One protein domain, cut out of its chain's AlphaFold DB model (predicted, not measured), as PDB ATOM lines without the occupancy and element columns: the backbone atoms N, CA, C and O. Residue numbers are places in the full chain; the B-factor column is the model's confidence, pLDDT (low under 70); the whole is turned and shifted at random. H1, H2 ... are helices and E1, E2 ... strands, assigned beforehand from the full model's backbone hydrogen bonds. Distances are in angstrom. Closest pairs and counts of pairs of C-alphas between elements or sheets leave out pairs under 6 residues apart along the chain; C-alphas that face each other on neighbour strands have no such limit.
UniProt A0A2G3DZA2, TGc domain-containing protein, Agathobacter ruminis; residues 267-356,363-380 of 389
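This is residues 267 to 356 and 363 to 380 of the 389 residues of the protein "TGc domain-containing protein" of Agathobacter ruminis (UniProt A0A2G3DZA2). H1 and H2 cover one face of a three-stranded sheet; H3 packs across both. The printed part has 108 residues, order H1 E1 H2 E2 E3 H3, class mixed; the antiparallel sheet runs E1 E3 E2. It is compact, radius of gyration of the C-alphas 13.3 A, spanning 39 by 31 by 27 A.

Find C-alpha 272 at (149.622, 114.793, 181.716), where H1, residues 272 to 283, begins. Then come E1, 290 to 295; H2, 301 to 320, 28.8 A long; E2, 330 to 339; E3, 342 to 350; and H3, 365 to 379, ending at (146.172, 116.591, 197.078).

E2 and E3 are a hairpin, with N 344 and O 336 2.8 A apart. H2 touches H3 at a steep tilt of 55 degrees, closest at C-alphas 310 and 371, 6.0 A. In H2 and H3 every O i to N i+4 pair is within hydrogen-bond range; in H1 6 of 8.

Across the cut, where residues 357 to 362 are not printed, C-alphas 356 and 363 are 18.1 A apart; pLDDT is under 70 at 11 printed residues, among them residues 353 to 356.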
ATOM      1  N   VAL A 267     139.567 110.693 177.996       93.44
ATOM      2  CA  VAL A 267     139.693 112.146 178.131       93.44
ATOM      3  C   VAL A 267     140.963 112.623 177.421       93.44
ATOM      4  O   VAL A 267     142.082 112.303 177.828       93.44
ATOM      5  N   GLU A 268     140.798 113.424 176.369       94.25
ATOM      6  CA  GLU A 268     141.888 114.060 175.612       94.25
ATOM      7  C   GLU A 268     142.796 114.910 176.524       94.25
ATOM      8  O   GLU A 268     142.398 115.971 177.015       94.25
ATOM      9  N   THR A 269     144.036 114.460 176.732       91.69
ATOM     10  CA  THR A 269     144.946 114.978 177.762       91.69
ATOM     11  C   THR A 269     146.302 115.372 177.177       91.69
ATOM     12  O   THR A 269     147.250 114.593 177.101       91.69
ATOM     13  N   LYS A 270     146.419 116.648 176.797       86.06
ATOM     14  CA  LYS A 270     147.659 117.224 176.233       86.06
ATOM     15  C   LYS A 270     148.725 117.540 177.281       86.06
ATOM     16  O   LYS A 270     149.903 117.611 176.945       86.06
ATOM     17  N   ASP A 271     148.306 117.744 178.525       92.88
ATOM     18  CA  ASP A 271     149.166 117.999 179.675       92.88
ATOM     19  C   ASP A 271     148.899 116.924 180.729       92.88
ATOM     20  O   ASP A 271     147.922 116.986 181.473       92.88
ATOM     21  N   ILE A 272     149.770 115.918 180.785       93.12
ATOM     22  CA  ILE A 272     149.622 114.793 181.716       93.12
ATOM     23  C   ILE A 272     149.684 115.219 183.189       93.12
ATOM     24  O   ILE A 272     149.208 114.484 184.050       93.12
ATOM     25  N   SER A 273     150.196 116.419 183.506       93.19
ATOM     26  CA  SER A 273     150.216 116.918 184.886       93.19
ATOM     27  C   SER A 273     148.816 117.190 185.453       93.19
ATOM     28  O   SER A 273     148.652 117.284 186.668       93.19
ATOM     29  N   THR A 274     147.782 117.257 184.603       93.25
ATOM     30  CA  THR A 274     146.391 117.387 185.054       93.25
ATOM     31  C   THR A 274     145.768 116.065 185.501       93.25
ATOM     32  O   THR A 274     144.749 116.093 186.191       93.25
ATOM     33  N   ILE A 275     146.349 114.915 185.135       93.81
ATOM     34  CA  ILE A 275     145.750 113.595 185.386       93.81
ATOM     35  C   ILE A 275     145.521 113.344 186.888       93.81
ATOM     36  O   ILE A 275     144.380 113.031 187.234       93.81
ATOM     37  N   PRO A 276     146.491 113.553 187.809       91.25
ATOM     38  CA  PRO A 276     146.268 113.303 189.236       91.25
ATOM     39  C   PRO A 276     145.097 114.107 189.812       91.25
ATOM     40  O   PRO A 276     144.335 113.586 190.621       91.25
ATOM     41  N   GLN A 277     144.890 115.352 189.362       89.12
ATOM     42  CA  GLN A 277     143.750 116.164 189.801       89.12
ATOM     43  C   GLN A 277     142.423 115.607 189.280       89.12
ATOM     44  O   GLN A 277     141.432 115.630 190.012       89.12
ATOM     45  N   THR A 278     142.384 115.127 188.035       89.19
ATOM     46  CA  THR A 278     141.177 114.532 187.448       89.19
ATOM     47  C   THR A 278     140.799 113.248 188.178       89.19
ATOM     48  O   THR A 278     139.660 113.136 188.622       89.19
ATOM     49  N   VAL A 279     141.766 112.350 188.395       87.12
ATOM     50  CA  VAL A 279     141.599 111.115 189.177       87.12
ATOM     51  C   VAL A 279     141.074 111.438 190.569       87.12
ATOM     52  O   VAL A 279     139.979 111.018 190.911       87.12
ATOM     53  N   TYR A 280     141.785 112.280 191.324       85.38
ATOM     54  CA  TYR A 280     141.413 112.680 192.685       85.38
ATOM     55  C   TYR A 280     139.994 113.254 192.792       85.38
ATOM     56  O   TYR A 280     139.277 113.017 193.762       85.38
ATOM     57  N   SER A 281     139.577 114.032 191.789       84.62
ATOM     58  CA  SER A 281     138.232 114.616 191.760       84.62
ATOM     59  C   SER A 281     137.163 113.574 191.435       84.62
ATOM     60  O   SER A 281     136.044 113.680 191.929       84.62
ATOM     61  N   ALA A 282     137.498 112.593 190.595       80.00
ATOM     62  CA  ALA A 282     136.589 111.550 190.142       80.00
ATOM     63  C   ALA A 282     136.458 110.393 191.146       80.00
ATOM     64  O   ALA A 282     135.390 109.799 191.235       80.00
ATOM     65  N   THR A 283     137.491 110.111 191.943       76.56
ATOM     66  CA  THR A 283     137.452 109.138 193.047       76.56
ATOM     67  C   THR A 283     136.777 109.683 194.309       76.56
ATOM     68  O   THR A 283     136.418 108.905 195.192       76.56
ATOM     69  N   TYR A 284     136.573 111.001 194.423       74.50
ATOM     70  CA  TYR A 284     136.027 111.632 195.627       74.50
ATOM     71  C   TYR A 284     134.605 111.137 195.954       74.50
ATOM     72  O   TYR A 284     133.613 111.559 195.359       74.50
ATOM     73  N   GLY A 285     134.501 110.247 196.944       66.12
ATOM     74  CA  GLY A 285     133.243 109.620 197.361       66.12
ATOM     75  C   GLY A 285     132.857 108.351 196.589       66.12
ATOM     76  O   GLY A 285     131.820 107.762 196.904       66.12
ATOM     77  N   VAL A 286     133.681 107.899 195.637       67.00
ATOM     78  CA  VAL A 286     133.535 106.589 194.986       67.00
ATOM     79  C   VAL A 286     133.865 105.488 195.994       67.00
ATOM     80  O   VAL A 286     134.816 105.590 196.764       67.00
ATOM     81  N   ARG A 287     133.042 104.434 196.024       65.31
ATOM     82  CA  ARG A 287     133.231 103.270 196.913       65.31
ATOM     83  C   ARG A 287     133.393 101.949 196.168       65.31
ATOM     84  O   ARG A 287     133.886 100.991 196.754       65.31
ATOM     85  N   GLU A 288     133.002 101.909 194.903       72.25
ATOM     86  CA  GLU A 288     133.090 100.738 194.027       72.25
ATOM     87  C   GLU A 288     134.380 100.815 193.187       72.25
ATOM     88  O   GLU A 288     135.141 101.781 193.316       72.25
ATOM     89  N   ASN A 289     134.667  99.793 192.381       77.50
ATOM     90  CA  ASN A 289     135.765  99.867 191.415       77.50
ATOM     91  C   ASN A 289     135.427 100.882 190.310       77.50
ATOM     92  O   ASN A 289     134.256 101.117 190.011       77.50
ATOM     93  N   ALA A 290     136.446 101.492 189.706       81.62
ATOM     94  CA  ALA A 290     136.273 102.461 188.624       81.62
ATOM     95  C   ALA A 290     137.485 102.462 187.686       81.62
ATOM     96  O   ALA A 290     138.597 102.198 188.129       81.62
ATOM     97  N   ALA A 291     137.286 102.825 186.420       87.25
ATOM     98  CA  ALA A 291     138.363 103.015 185.451       87.25
ATOM     99  C   ALA A 291     138.339 104.441 184.887       87.25
ATOM    100  O   ALA A 291     137.272 104.994 184.615       87.25
ATOM    101  N   PHE A 292     139.519 105.035 184.705       90.19
ATOM    102  CA  PHE A 292     139.688 106.370 184.134       90.19
ATOM    103  C   PHE A 292     140.643 106.315 182.946       90.19
ATOM    104  O   PHE A 292     141.779 105.864 183.087       90.19
ATOM    105  N   TYR A 293     140.192 106.819 181.800       93.19
ATOM    106  CA  TYR A 293     140.920 106.750 180.538       93.19
ATOM    107  C   TYR A 293     141.407 108.130 180.113       93.19
ATOM    108  O   TYR A 293     140.633 109.089 180.087       93.19
ATOM    109  N   PHE A 294     142.676 108.232 179.729       95.44
ATOM    110  CA  PHE A 294     143.290 109.484 179.287       95.44
ATOM    111  C   PHE A 294     144.032 109.267 177.971       95.44
ATOM    112  O   PHE A 294     145.042 108.567 177.947       95.44
ATOM    113  N   ASN A 295     143.571 109.883 176.878       95.25
ATOM    114  CA  ASN A 295     144.336 109.897 175.631       95.25
ATOM    115  C   ASN A 295     145.505 110.877 175.782       95.25
ATOM    116  O   ASN A 295     145.283 112.079 175.939       95.25
ATOM    117  N   ILE A 296     146.739 110.378 175.727       94.75
ATOM    118  CA  ILE A 296     147.962 111.189 175.847       94.75
ATOM    119  C   ILE A 296     148.601 111.516 174.484       94.75
ATOM    120  O   ILE A 296     149.681 112.124 174.426       94.75
ATOM    121  N   GLY A 297     147.918 111.161 173.391       92.94
ATOM    122  CA  GLY A 297     148.396 111.249 172.013       92.94
ATOM    123  C   GLY A 297     149.409 110.153 171.684       92.94
ATOM    124  O   GLY A 297     149.453 109.125 172.355       92.94
ATOM    125  N   ALA A 298     150.236 110.389 170.662       91.06
ATOM    126  CA  ALA A 298     151.229 109.428 170.185       91.06
ATOM    127  C   ALA A 298     152.155 108.940 171.311       91.06
ATOM    128  O   ALA A 298     152.538 109.732 172.186       91.06
ATOM    129  N   PHE A 299     152.540 107.660 171.240       89.38
ATOM    130  CA  PHE A 299     153.393 107.016 172.234       89.38
ATOM    131  C   PHE A 299     154.683 107.814 172.475       89.38
ATOM    132  O   PHE A 299     155.467 108.081 171.562       89.38
ATOM    133  N   ASP A 300     154.921 108.153 173.739       89.00
ATOM    134  CA  ASP A 300     156.099 108.872 174.205       89.00
ATOM    135  C   ASP A 300     156.575 108.202 175.495       89.00
ATOM    136  O   ASP A 300     155.875 108.217 176.507       89.00
ATOM    137  N   ALA A 301     157.767 107.603 175.461       87.38
ATOM    138  CA  ALA A 301     158.290 106.826 176.582       87.38
ATOM    139  C   ALA A 301     158.421 107.648 177.880       87.38
ATOM    140  O   ALA A 301     158.242 107.103 178.967       87.38
ATOM    141  N   THR A 302     158.683 108.956 177.788       88.25
ATOM    142  CA  THR A 302     158.784 109.840 178.956       88.25
ATOM    143  C   THR A 302     157.406 110.188 179.516       88.25
ATOM    144  O   THR A 302     157.253 110.219 180.737       88.25
ATOM    145  N   LYS A 303     156.382 110.403 178.675       89.81
ATOM    146  CA  LYS A 303     154.992 110.529 179.156       89.81
ATOM    147  C   LYS A 303     154.516 109.238 179.816       89.81
ATOM    148  O   LYS A 303     154.005 109.299 180.930       89.81
ATOM    149  N   SER A 304     154.721 108.100 179.153       87.81
ATOM    150  CA  SER A 304     154.354 106.764 179.634       87.81
ATOM    151  C   SER A 304     154.977 106.471 181.002       87.81
ATOM    152  O   SER A 304     154.275 106.113 181.940       87.81
ATOM    153  N   GLN A 305     156.276 106.738 181.165       87.44
ATOM    154  CA  GLN A 305     156.956 106.602 182.454       87.44
ATOM    155  C   GLN A 305     156.376 107.532 183.532       87.44
ATOM    156  O   GLN A 305     156.183 107.112 184.671       87.44
ATOM    157  N   ARG A 306     156.078 108.792 183.189       92.25
ATOM    158  CA  ARG A 306     155.508 109.767 184.132       92.25
ATOM    159  C   ARG A 306     154.140 109.341 184.653       92.25
ATOM    160  O   ARG A 306     153.909 109.479 185.847       92.25
ATOM    161  N   VAL A 307     153.256 108.809 183.805       93.12
ATOM    162  CA  VAL A 307     151.930 108.348 184.255       93.12
ATOM    163  C   VAL A 307     152.016 107.080 185.114       93.12
ATOM    164  O   VAL A 307     151.364 107.014 186.151       93.12
ATOM    165  N   SER A 308     152.915 106.137 184.811       90.56
ATOM    166  CA  SER A 308     153.159 104.994 185.708       90.56
ATOM    167  C   SER A 308     153.677 105.438 187.085       90.56
ATOM    168  O   SER A 308     153.151 105.006 188.108       90.56
ATOM    169  N   ILE A 309     154.635 106.373 187.126       90.69
ATOM    170  CA  ILE A 309     155.157 106.946 188.381       90.69
ATOM    171  C   ILE A 309     154.068 107.710 189.155       90.69
ATOM    172  O   ILE A 309     154.008 107.626 190.380       90.69
ATOM    173  N   MET A 310     153.174 108.440 188.472       92.88
ATOM    174  CA  MET A 310     152.036 109.089 189.137       92.88
ATOM    175  C   MET A 310     151.145 108.062 189.850       92.88
ATOM    176  O   MET A 310     150.750 108.306 190.987       92.88
ATOM    177  N   ALA A 311     150.838 106.927 189.214       91.00
ATOM    178  CA  ALA A 311     150.045 105.863 189.829       91.00
ATOM    179  C   ALA A 311     150.754 105.222 191.034       91.00
ATOM    180  O   ALA A 311     150.133 105.025 192.076       91.00
ATOM    181  N   GLU A 312     152.063 104.972 190.936       89.81
ATOM    182  CA  GLU A 312     152.870 104.460 192.049       89.81
ATOM    183  C   GLU A 312     152.831 105.398 193.266       89.81
ATOM    184  O   GLU A 312     152.484 104.978 194.370       89.81
ATOM    185  N   ILE A 313     153.106 106.692 193.065       90.62
ATOM    186  CA  ILE A 313     153.099 107.688 194.147       90.62
ATOM    187  C   ILE A 313     151.688 107.848 194.732       90.62
ATOM    188  O   ILE A 313     151.549 107.994 195.947       90.62
ATOM    189  N   MET A 314     150.637 107.786 193.904       89.56
ATOM    190  CA  MET A 314     149.258 107.759 194.402       89.56
ATOM    191  C   MET A 314     149.033 106.553 195.325       89.56
ATOM    192  O   MET A 314     148.613 106.764 196.458       89.56
ATOM    193  N   ASN A 315     149.407 105.328 194.930       88.31
ATOM    194  CA  ASN A 315     149.309 104.154 195.813       88.31
ATOM    195  C   ASN A 315     150.048 104.353 197.145       88.31
ATOM    196  O   ASN A 315     149.460 104.124 198.200       88.31
ATOM    197  N   GLN A 316     151.290 104.853 197.125       88.56
ATOM    198  CA  GLN A 316     152.045 105.113 198.358       88.56
ATOM    199  C   GLN A 316     151.316 106.108 199.290       88.56
ATOM    200  O   GLN A 316     151.287 105.926 200.511       88.56
ATOM    201  N   VAL A 317     150.681 107.147 198.732       88.00
ATOM    202  CA  VAL A 317     149.843 108.084 199.500       88.00
ATOM    203  C   VAL A 317     148.611 107.381 200.079       88.00
ATOM    204  O   VAL A 317     148.264 107.629 201.237       88.00
ATOM    205  N   PHE A 318     147.961 106.499 199.320       85.12
ATOM    206  CA  PHE A 318     146.724 105.824 199.727       85.12
ATOM    207  C   PHE A 318     146.995 104.846 200.878       85.12
ATOM    208  O   PHE A 318     146.295 104.867 201.892       85.12
ATOM    209  N   GLU A 319     148.074 104.066 200.766       85.75
ATOM    210  CA  GLU A 319     148.572 103.158 201.805       85.75
ATOM    211  C   GLU A 319     149.003 103.907 203.078       85.75
ATOM    212  O   GLU A 319     148.795 103.418 204.189       85.75
ATOM    213  N   SER A 320     149.560 105.119 202.944       86.50
ATOM    214  CA  SER A 320     149.975 105.938 204.094       86.50
ATOM    215  C   SER A 320     148.811 106.457 204.951       86.50
ATOM    216  O   SER A 320     149.029 106.880 206.089       86.50
ATOM    217  N   GLY A 321     147.586 106.469 204.409       82.31
ATOM    218  CA  GLY A 321     146.414 107.060 205.058       82.31
ATOM    219  C   GLY A 321     146.477 108.585 205.217       82.31
ATOM    220  O   GLY A 321     145.746 109.131 206.037       82.31
ATOM    221  N   MET A 322     147.343 109.288 204.470       82.62
ATOM    222  CA  MET A 322     147.397 110.760 204.488       82.62
ATOM    223  C   MET A 322     146.200 111.427 203.792       82.62
ATOM    224  O   MET A 322     145.938 112.600 204.060       82.62
ATOM    225  N   ASP A 323     145.472 110.703 202.934       76.19
ATOM    226  CA  ASP A 323     144.214 111.162 202.342       76.19
ATOM    227  C   ASP A 323     143.076 110.152 202.595       76.19
ATOM    228  O   ASP A 323     143.054 109.043 202.054       76.19
ATOM    229  N   ASP A 324     142.109 110.558 203.422       73.94
ATOM    230  CA  ASP A 324     140.951 109.745 203.819       73.94
ATOM    231  C   ASP A 324     140.032 109.355 202.643       73.94
ATOM    232  O   ASP A 324     139.245 108.417 202.775       73.94
ATOM    233  N   ASN A 325     140.084 110.055 201.499       69.38
ATOM    234  CA  ASN A 325     139.218 109.760 200.348       69.38
ATOM    235  C   ASN A 325     139.696 108.545 199.547       69.38
ATOM    236  O   ASN A 325     138.935 108.012 198.741       69.38
ATOM    237  N   LEU A 326     140.959 108.157 199.726       68.75
ATOM    238  CA  LEU A 326     141.664 107.190 198.884       68.75
ATOM    239  C   LEU A 326     142.246 106.015 199.694       68.75
ATOM    240  O   LEU A 326     142.683 105.018 199.126       68.75
ATOM    241  N   SER A 327     142.189 106.102 201.026       74.38
ATOM    242  CA  SER A 327     142.560 105.029 201.948       74.38
ATOM    243  C   SER A 327     141.777 103.735 201.686       74.38
ATOM    244  O   SER A 327     140.546 103.735 201.606       74.38
ATOM    245  N   GLY A 328     142.498 102.615 201.585       76.25
ATOM    246  CA  GLY A 328     141.923 101.284 201.355       76.25
ATOM    247  C   GLY A 328     141.588 100.953 199.896       76.25
ATOM    248  O   GLY A 328     140.988  99.910 199.658       76.25
ATOM    249  N   LYS A 329     141.977 101.801 198.937       79.75
ATOM    250  CA  LYS A 329     141.936 101.511 197.497       79.75
ATOM    251  C   LYS A 329     143.352 101.458 196.916       79.75
ATOM    252  O   LYS A 329     144.285 101.999 197.505       79.75
ATOM    253  N   TYR A 330     143.481 100.859 195.738       85.25
ATOM    254  CA  TYR A 330     144.688 100.847 194.910       85.25
ATOM    255  C   TYR A 330     144.371 101.422 193.528       85.25
ATOM    256  O   TYR A 330     143.231 101.327 193.076       85.25
ATOM    257  N   ILE A 331     145.363 102.009 192.857       86.50
ATOM    258  CA  ILE A 331     145.309 102.375 191.436       86.50
ATOM    259  C   ILE A 331     146.286 101.494 190.671       86.50
ATOM    260  O   ILE A 331     147.498 101.619 190.841       86.50
ATOM    261  N   ASP A 332     145.767 100.649 189.789       85.38
ATOM    262  CA  ASP A 332     146.573 100.041 188.734       85.38
ATOM    263  C   ASP A 332     146.705 100.990 187.530       85.38
ATOM    264  O   ASP A 332     145.817 101.812 187.285       85.38
ATOM    265  N   CYS A 333     147.810 100.892 186.787       87.88
ATOM    266  CA  CYS A 333     148.091 101.710 185.609       87.88
ATOM    267  C   CYS A 333     148.499 100.839 184.420       87.88
ATOM    268  O   CYS A 333     149.623 100.336 184.375       87.88
ATOM    269  N   SER A 334     147.654 100.798 183.392       85.94
ATOM    270  CA  SER A 334     147.965 100.160 182.114       85.94
ATOM    271  C   SER A 334     148.009 101.168 180.960       85.94
ATOM    272  O   SER A 334     147.406 102.245 180.997       85.94
ATOM    273  N   LEU A 335     148.784 100.828 179.928       86.81
ATOM    274  CA  LEU A 335     148.940 101.616 178.707       86.81
ATOM    275  C   LEU A 335     148.362 100.833 177.533       86.81
ATOM    276  O   LEU A 335     148.814  99.732 177.230       86.81
ATOM    277  N   ILE A 336     147.388 101.432 176.861       87.12
ATOM    278  CA  ILE A 336     146.664 100.852 175.736       87.12
ATOM    279  C   ILE A 336     147.104 101.601 174.476       87.12
ATOM    280  O   ILE A 336     146.757 102.766 174.275       87.12
ATOM    281  N   ASN A 337     147.903 100.951 173.629       86.00
ATOM    282  CA  ASN A 337     148.299 101.508 172.336       86.00
ATOM    283  C   ASN A 337     147.207 101.205 171.307       86.00
ATOM    284  O   ASN A 337     146.972 100.044 170.976       86.00
ATOM    285  N   VAL A 338     146.542 102.250 170.819       86.00
ATOM    286  CA  VAL A 338     145.429 102.145 169.866       86.00
ATOM    287  C   VAL A 338     145.964 102.198 168.436       86.00
ATOM    288  O   VAL A 338     145.745 101.281 167.643       86.00
ATOM    289  N   ASP A 339     146.737 103.245 168.137       83.38
ATOM    290  CA  ASP A 339     147.406 103.470 166.856       83.38
ATOM    291  C   ASP A 339     148.695 104.305 167.029       83.38
ATOM    292  O   ASP A 339     149.093 104.655 168.140       83.38
ATOM    293  N   GLU A 340     149.370 104.635 165.922       83.94
ATOM    294  CA  GLU A 340     150.603 105.447 165.910       83.94
ATOM    295  C   GLU A 340     150.464 106.855 166.531       83.94
ATOM    296  O   GLU A 340     151.467 107.453 166.926       83.94
ATOM    297  N   ASN A 341     149.244 107.385 166.632       88.06
ATOM    298  CA  ASN A 341     148.929 108.725 167.126       88.06
ATOM    299  C   ASN A 341     148.189 108.718 168.477       88.06
ATOM    300  O   ASN A 341     147.950 109.800 169.023       88.06
ATOM    301  N   THR A 342     147.858 107.542 169.021       90.25
ATOM    302  CA  THR A 342     146.921 107.385 170.141       90.25
ATOM    303  C   THR A 342     147.379 106.300 171.122       90.25
ATOM    304  O   THR A 342     147.213 105.102 170.886       90.25
ATOM    305  N   THR A 343     147.892 106.728 172.276       91.94
ATOM    306  CA  THR A 343     148.060 105.906 173.482       91.94
ATOM    307  C   THR A 343     147.070 106.379 174.546       91.94
ATOM    308  O   THR A 343     147.003 107.569 174.864       91.94
ATOM    309  N   ILE A 344     146.322 105.441 175.122       93.25
ATOM    310  CA  ILE A 344     145.397 105.674 176.233       93.25
ATOM    311  C   ILE A 344     146.025 105.139 177.519       93.25
ATOM    312  O   ILE A 344     146.498 104.007 177.571       93.25
ATOM    313  N   VAL A 345     146.015 105.952 178.569       92.56
ATOM    314  CA  VAL A 345     146.345 105.532 179.935       92.56
ATOM    315  C   VAL A 345     145.052 105.099 180.607       92.56
ATOM    316  O   VAL A 345     144.127 105.909 180.681       92.56
ATOM    317  N   CYS A 346     144.985 103.864 181.099       90.88
ATOM    318  CA  CYS A 346     143.904 103.401 181.961       90.88
ATOM    319  C   CYS A 346     144.400 103.368 183.409       90.88
ATOM    320  O   CYS A 346     145.378 102.690 183.725       90.88
ATOM    321  N   TYR A 347     143.718 104.096 184.291       90.50
ATOM    322  CA  TYR A 347     143.893 103.980 185.734       90.50
ATOM    323  C   TYR A 347     142.690 103.269 186.347       90.50
ATOM    324  O   TYR A 347     141.578 103.797 186.307       90.50
ATOM    325  N   SER A 348     142.921 102.096 186.934       86.75
ATOM    326  CA  SER A 348     141.876 101.256 187.530       86.75
ATOM    327  C   SER A 348     141.915 101.350 189.052       86.75
ATOM    328  O   SER A 348     142.879 100.910 189.670       86.75
ATOM    329  N   LEU A 349     140.870 101.913 189.661       85.44
ATOM    330  CA  LEU A 349     140.677 101.951 191.108       85.44
ATOM    331  C   LEU A 349     140.071 100.627 191.595       85.44
ATOM    332  O   LEU A 349     138.964 100.277 191.181       85.44
ATOM    333  N   THR A 350     140.755  99.929 192.500       81.56
ATOM    334  CA  THR A 350     140.365  98.597 193.000       81.56
ATOM    335  C   THR A 350     140.468  98.485 194.527       81.56
ATOM    336  O   THR A 350     141.176  99.254 195.175       81.56
ATOM    337  N   ASP A 351     139.774  97.511 195.129       77.31
ATOM    338  CA  ASP A 351     139.930  97.147 196.557       77.31
ATOM    339  C   ASP A 351     141.186  96.296 196.851       77.31
ATOM    340  O   ASP A 351     141.565  96.102 198.007       77.31
ATOM    341  N   SER A 352     141.852  95.788 195.813       70.12
ATOM    342  CA  SER A 352     143.058  94.964 195.919       70.12
ATOM    343  C   SER A 352     144.013  95.247 194.768       70.12
ATOM    344  O   SER A 352     143.585  95.332 193.614       70.12
ATOM    345  N   ARG A 353     145.308  95.338 195.072       64.88
ATOM    346  CA  ARG A 353     146.378  95.442 194.076       64.88
ATOM    347  C   ARG A 353     146.309  94.240 193.124       64.88
ATOM    348  O   ARG A 353     146.238  93.103 193.591       64.88
ATOM    349  N   ALA A 354     146.314  94.491 191.814       55.25
ATOM    350  CA  ALA A 354     146.530  93.432 190.832       55.25
ATOM    351  C   ALA A 354     147.900  92.775 191.092       55.25
ATOM    352  O   ALA A 354     148.804  93.431 191.621       55.25
ATOM    353  N   GLY A 355     148.035  91.480 190.785       48.38
ATOM    354  CA  GLY A 355     149.245  90.708 191.094       48.38
ATOM    355  C   GLY A 355     150.515  91.404 190.598       48.38
ATOM    356  O   GLY A 355     150.499  92.007 189.529       48.38
ATOM    357  N   GLU A 356     151.586  91.352 191.396       36.62
ATOM    358  CA  GLU A 356     152.800  92.162 191.221       36.62
ATOM    359  C   GLU A 356     153.408  92.035 189.812       36.62
ATOM    360  O   GLU A 356     154.221  91.152 189.527       36.62
ATOM    361  N   SER A 363     165.056 103.741 188.344       49.72
ATOM    362  CA  SER A 363     165.250 105.089 188.880       49.72
ATOM    363  C   SER A 363     165.562 106.054 187.740       49.72
ATOM    364  O   SER A 363     166.525 105.886 186.991       49.72
ATOM    365  N   TYR A 364     164.751 107.105 187.671       64.38
ATOM    366  CA  TYR A 364     165.231 108.449 187.376       64.38
ATOM    367  C   TYR A 364     164.692 109.342 188.491       64.38
ATOM    368  O   TYR A 364     163.593 109.885 188.368       64.38
ATOM    369  N   ASP A 365     165.452 109.460 189.586       75.50
ATOM    370  CA  ASP A 365     165.046 110.174 190.809       75.50
ATOM    371  C   ASP A 365     164.428 111.556 190.515       75.50
ATOM    372  O   ASP A 365     163.451 111.947 191.146       75.50
ATOM    373  N   GLU A 366     164.949 112.275 189.514       83.12
ATOM    374  CA  GLU A 366     164.439 113.583 189.077       83.12
ATOM    375  C   GLU A 366     162.965 113.544 188.627       83.12
ATOM    376  O   GLU A 366     162.189 114.419 189.008       83.12
ATOM    377  N   ILE A 367     162.553 112.524 187.859       87.69
ATOM    378  CA  ILE A 367     161.163 112.383 187.391       87.69
ATOM    379  C   ILE A 367     160.256 112.012 188.565       87.69
ATOM    380  O   ILE A 367     159.176 112.584 188.702       87.69
ATOM    381  N   TYR A 368     160.702 111.101 189.436       89.38
ATOM    382  CA  TYR A 368     159.950 110.727 190.633       89.38
ATOM    383  C   TYR A 368     159.698 111.939 191.538       89.38
ATOM    384  O   TYR A 368     158.560 112.187 191.929       89.38
ATOM    385  N   GLN A 369     160.729 112.745 191.821       90.50
ATOM    386  CA  GLN A 369     160.584 113.951 192.642       90.50
ATOM    387  C   GLN A 369     159.654 114.990 191.993       90.50
ATOM    388  O   GLN A 369     158.821 115.569 192.685       90.50
ATOM    389  N   GLU A 370     159.714 115.181 190.670       92.50
ATOM    390  CA  GLU A 370     158.790 116.081 189.963       92.50
ATOM    391  C   GLU A 370     157.322 115.622 190.089       92.50
ATOM    392  O   GLU A 370     156.426 116.437 190.325       92.50
ATOM    393  N   MET A 371     157.058 114.314 189.966       94.50
ATOM    394  CA  MET A 371     155.704 113.761 190.113       94.50
ATOM    395  C   MET A 371     155.235 113.765 191.578       94.50
ATOM    396  O   MET A 371     154.053 113.999 191.839       94.50
ATOM    397  N   LEU A 372     156.147 113.601 192.540       93.44
ATOM    398  CA  LEU A 372     155.868 113.721 193.973       93.44
ATOM    399  C   LEU A 372     155.480 115.158 194.352       93.44
ATOM    400  O   LEU A 372     154.467 115.363 195.021       93.44
ATOM    401  N   GLU A 373     156.229 116.164 193.886       94.38
ATOM    402  CA  GLU A 373     155.882 117.580 194.070       94.38
ATOM    403  C   GLU A 373     154.507 117.911 193.464       94.38
ATOM    404  O   GLU A 373     153.701 118.615 194.085       94.38
ATOM    405  N   LEU A 374     154.211 117.373 192.274       95.31
ATOM    406  CA  LEU A 374     152.913 117.521 191.620       95.31
ATOM    407  C   LEU A 374     151.776 116.923 192.463       95.31
ATOM    408  O   LEU A 374     150.766 117.601 192.676       95.31
ATOM    409  N   ILE A 375     151.927 115.695 192.964       93.31
ATOM    410  CA  ILE A 375     150.888 115.005 193.743       93.31
ATOM    411  C   ILE A 375     150.681 115.682 195.102       93.31
ATOM    412  O   ILE A 375     149.543 116.026 195.428       93.31
ATOM    413  N   ASN A 376     151.755 116.009 195.831       93.25
ATOM    414  CA  ASN A 376     151.689 116.770 197.086       93.25
ATOM    415  C   ASN A 376     150.916 118.085 196.921       93.25
ATOM    416  O   ASN A 376     149.997 118.390 197.685       93.25
ATOM    417  N   LYS A 377     151.228 118.848 195.866       93.69
ATOM    418  CA  LYS A 377     150.538 120.100 195.532       93.69
ATOM    419  C   LYS A 377     149.065 119.890 195.164       93.69
ATOM    420  O   LYS A 377     148.232 120.725 195.518       93.69
ATOM    421  N   THR A 378     148.754 118.816 194.441       92.00
ATOM    422  CA  THR A 378     147.395 118.499 193.976       92.00
ATOM    423  C   THR A 378     146.493 118.094 195.139       92.00
ATOM    424  O   THR A 378     145.428 118.680 195.327       92.00
ATOM    425  N   PHE A 379     146.948 117.144 195.961       90.06
ATOM    426  CA  PHE A 379     146.172 116.591 197.078       90.06
ATOM    427  C   PHE A 379     146.272 117.467 198.342       90.06
ATOM    428  O   PHE A 379     145.470 117.328 199.261       90.06
ATOM    429  N   LYS A 380     147.196 118.442 198.361       91.12
ATOM    430  CA  LYS A 380     147.457 119.392 199.466       91.12
ATOM    431  C   LYS A 380     147.965 118.701 200.735       91.12
ATOM    432  O   LYS A 380     147.593 119.072 201.849       91.12
TER     433      LYS A 380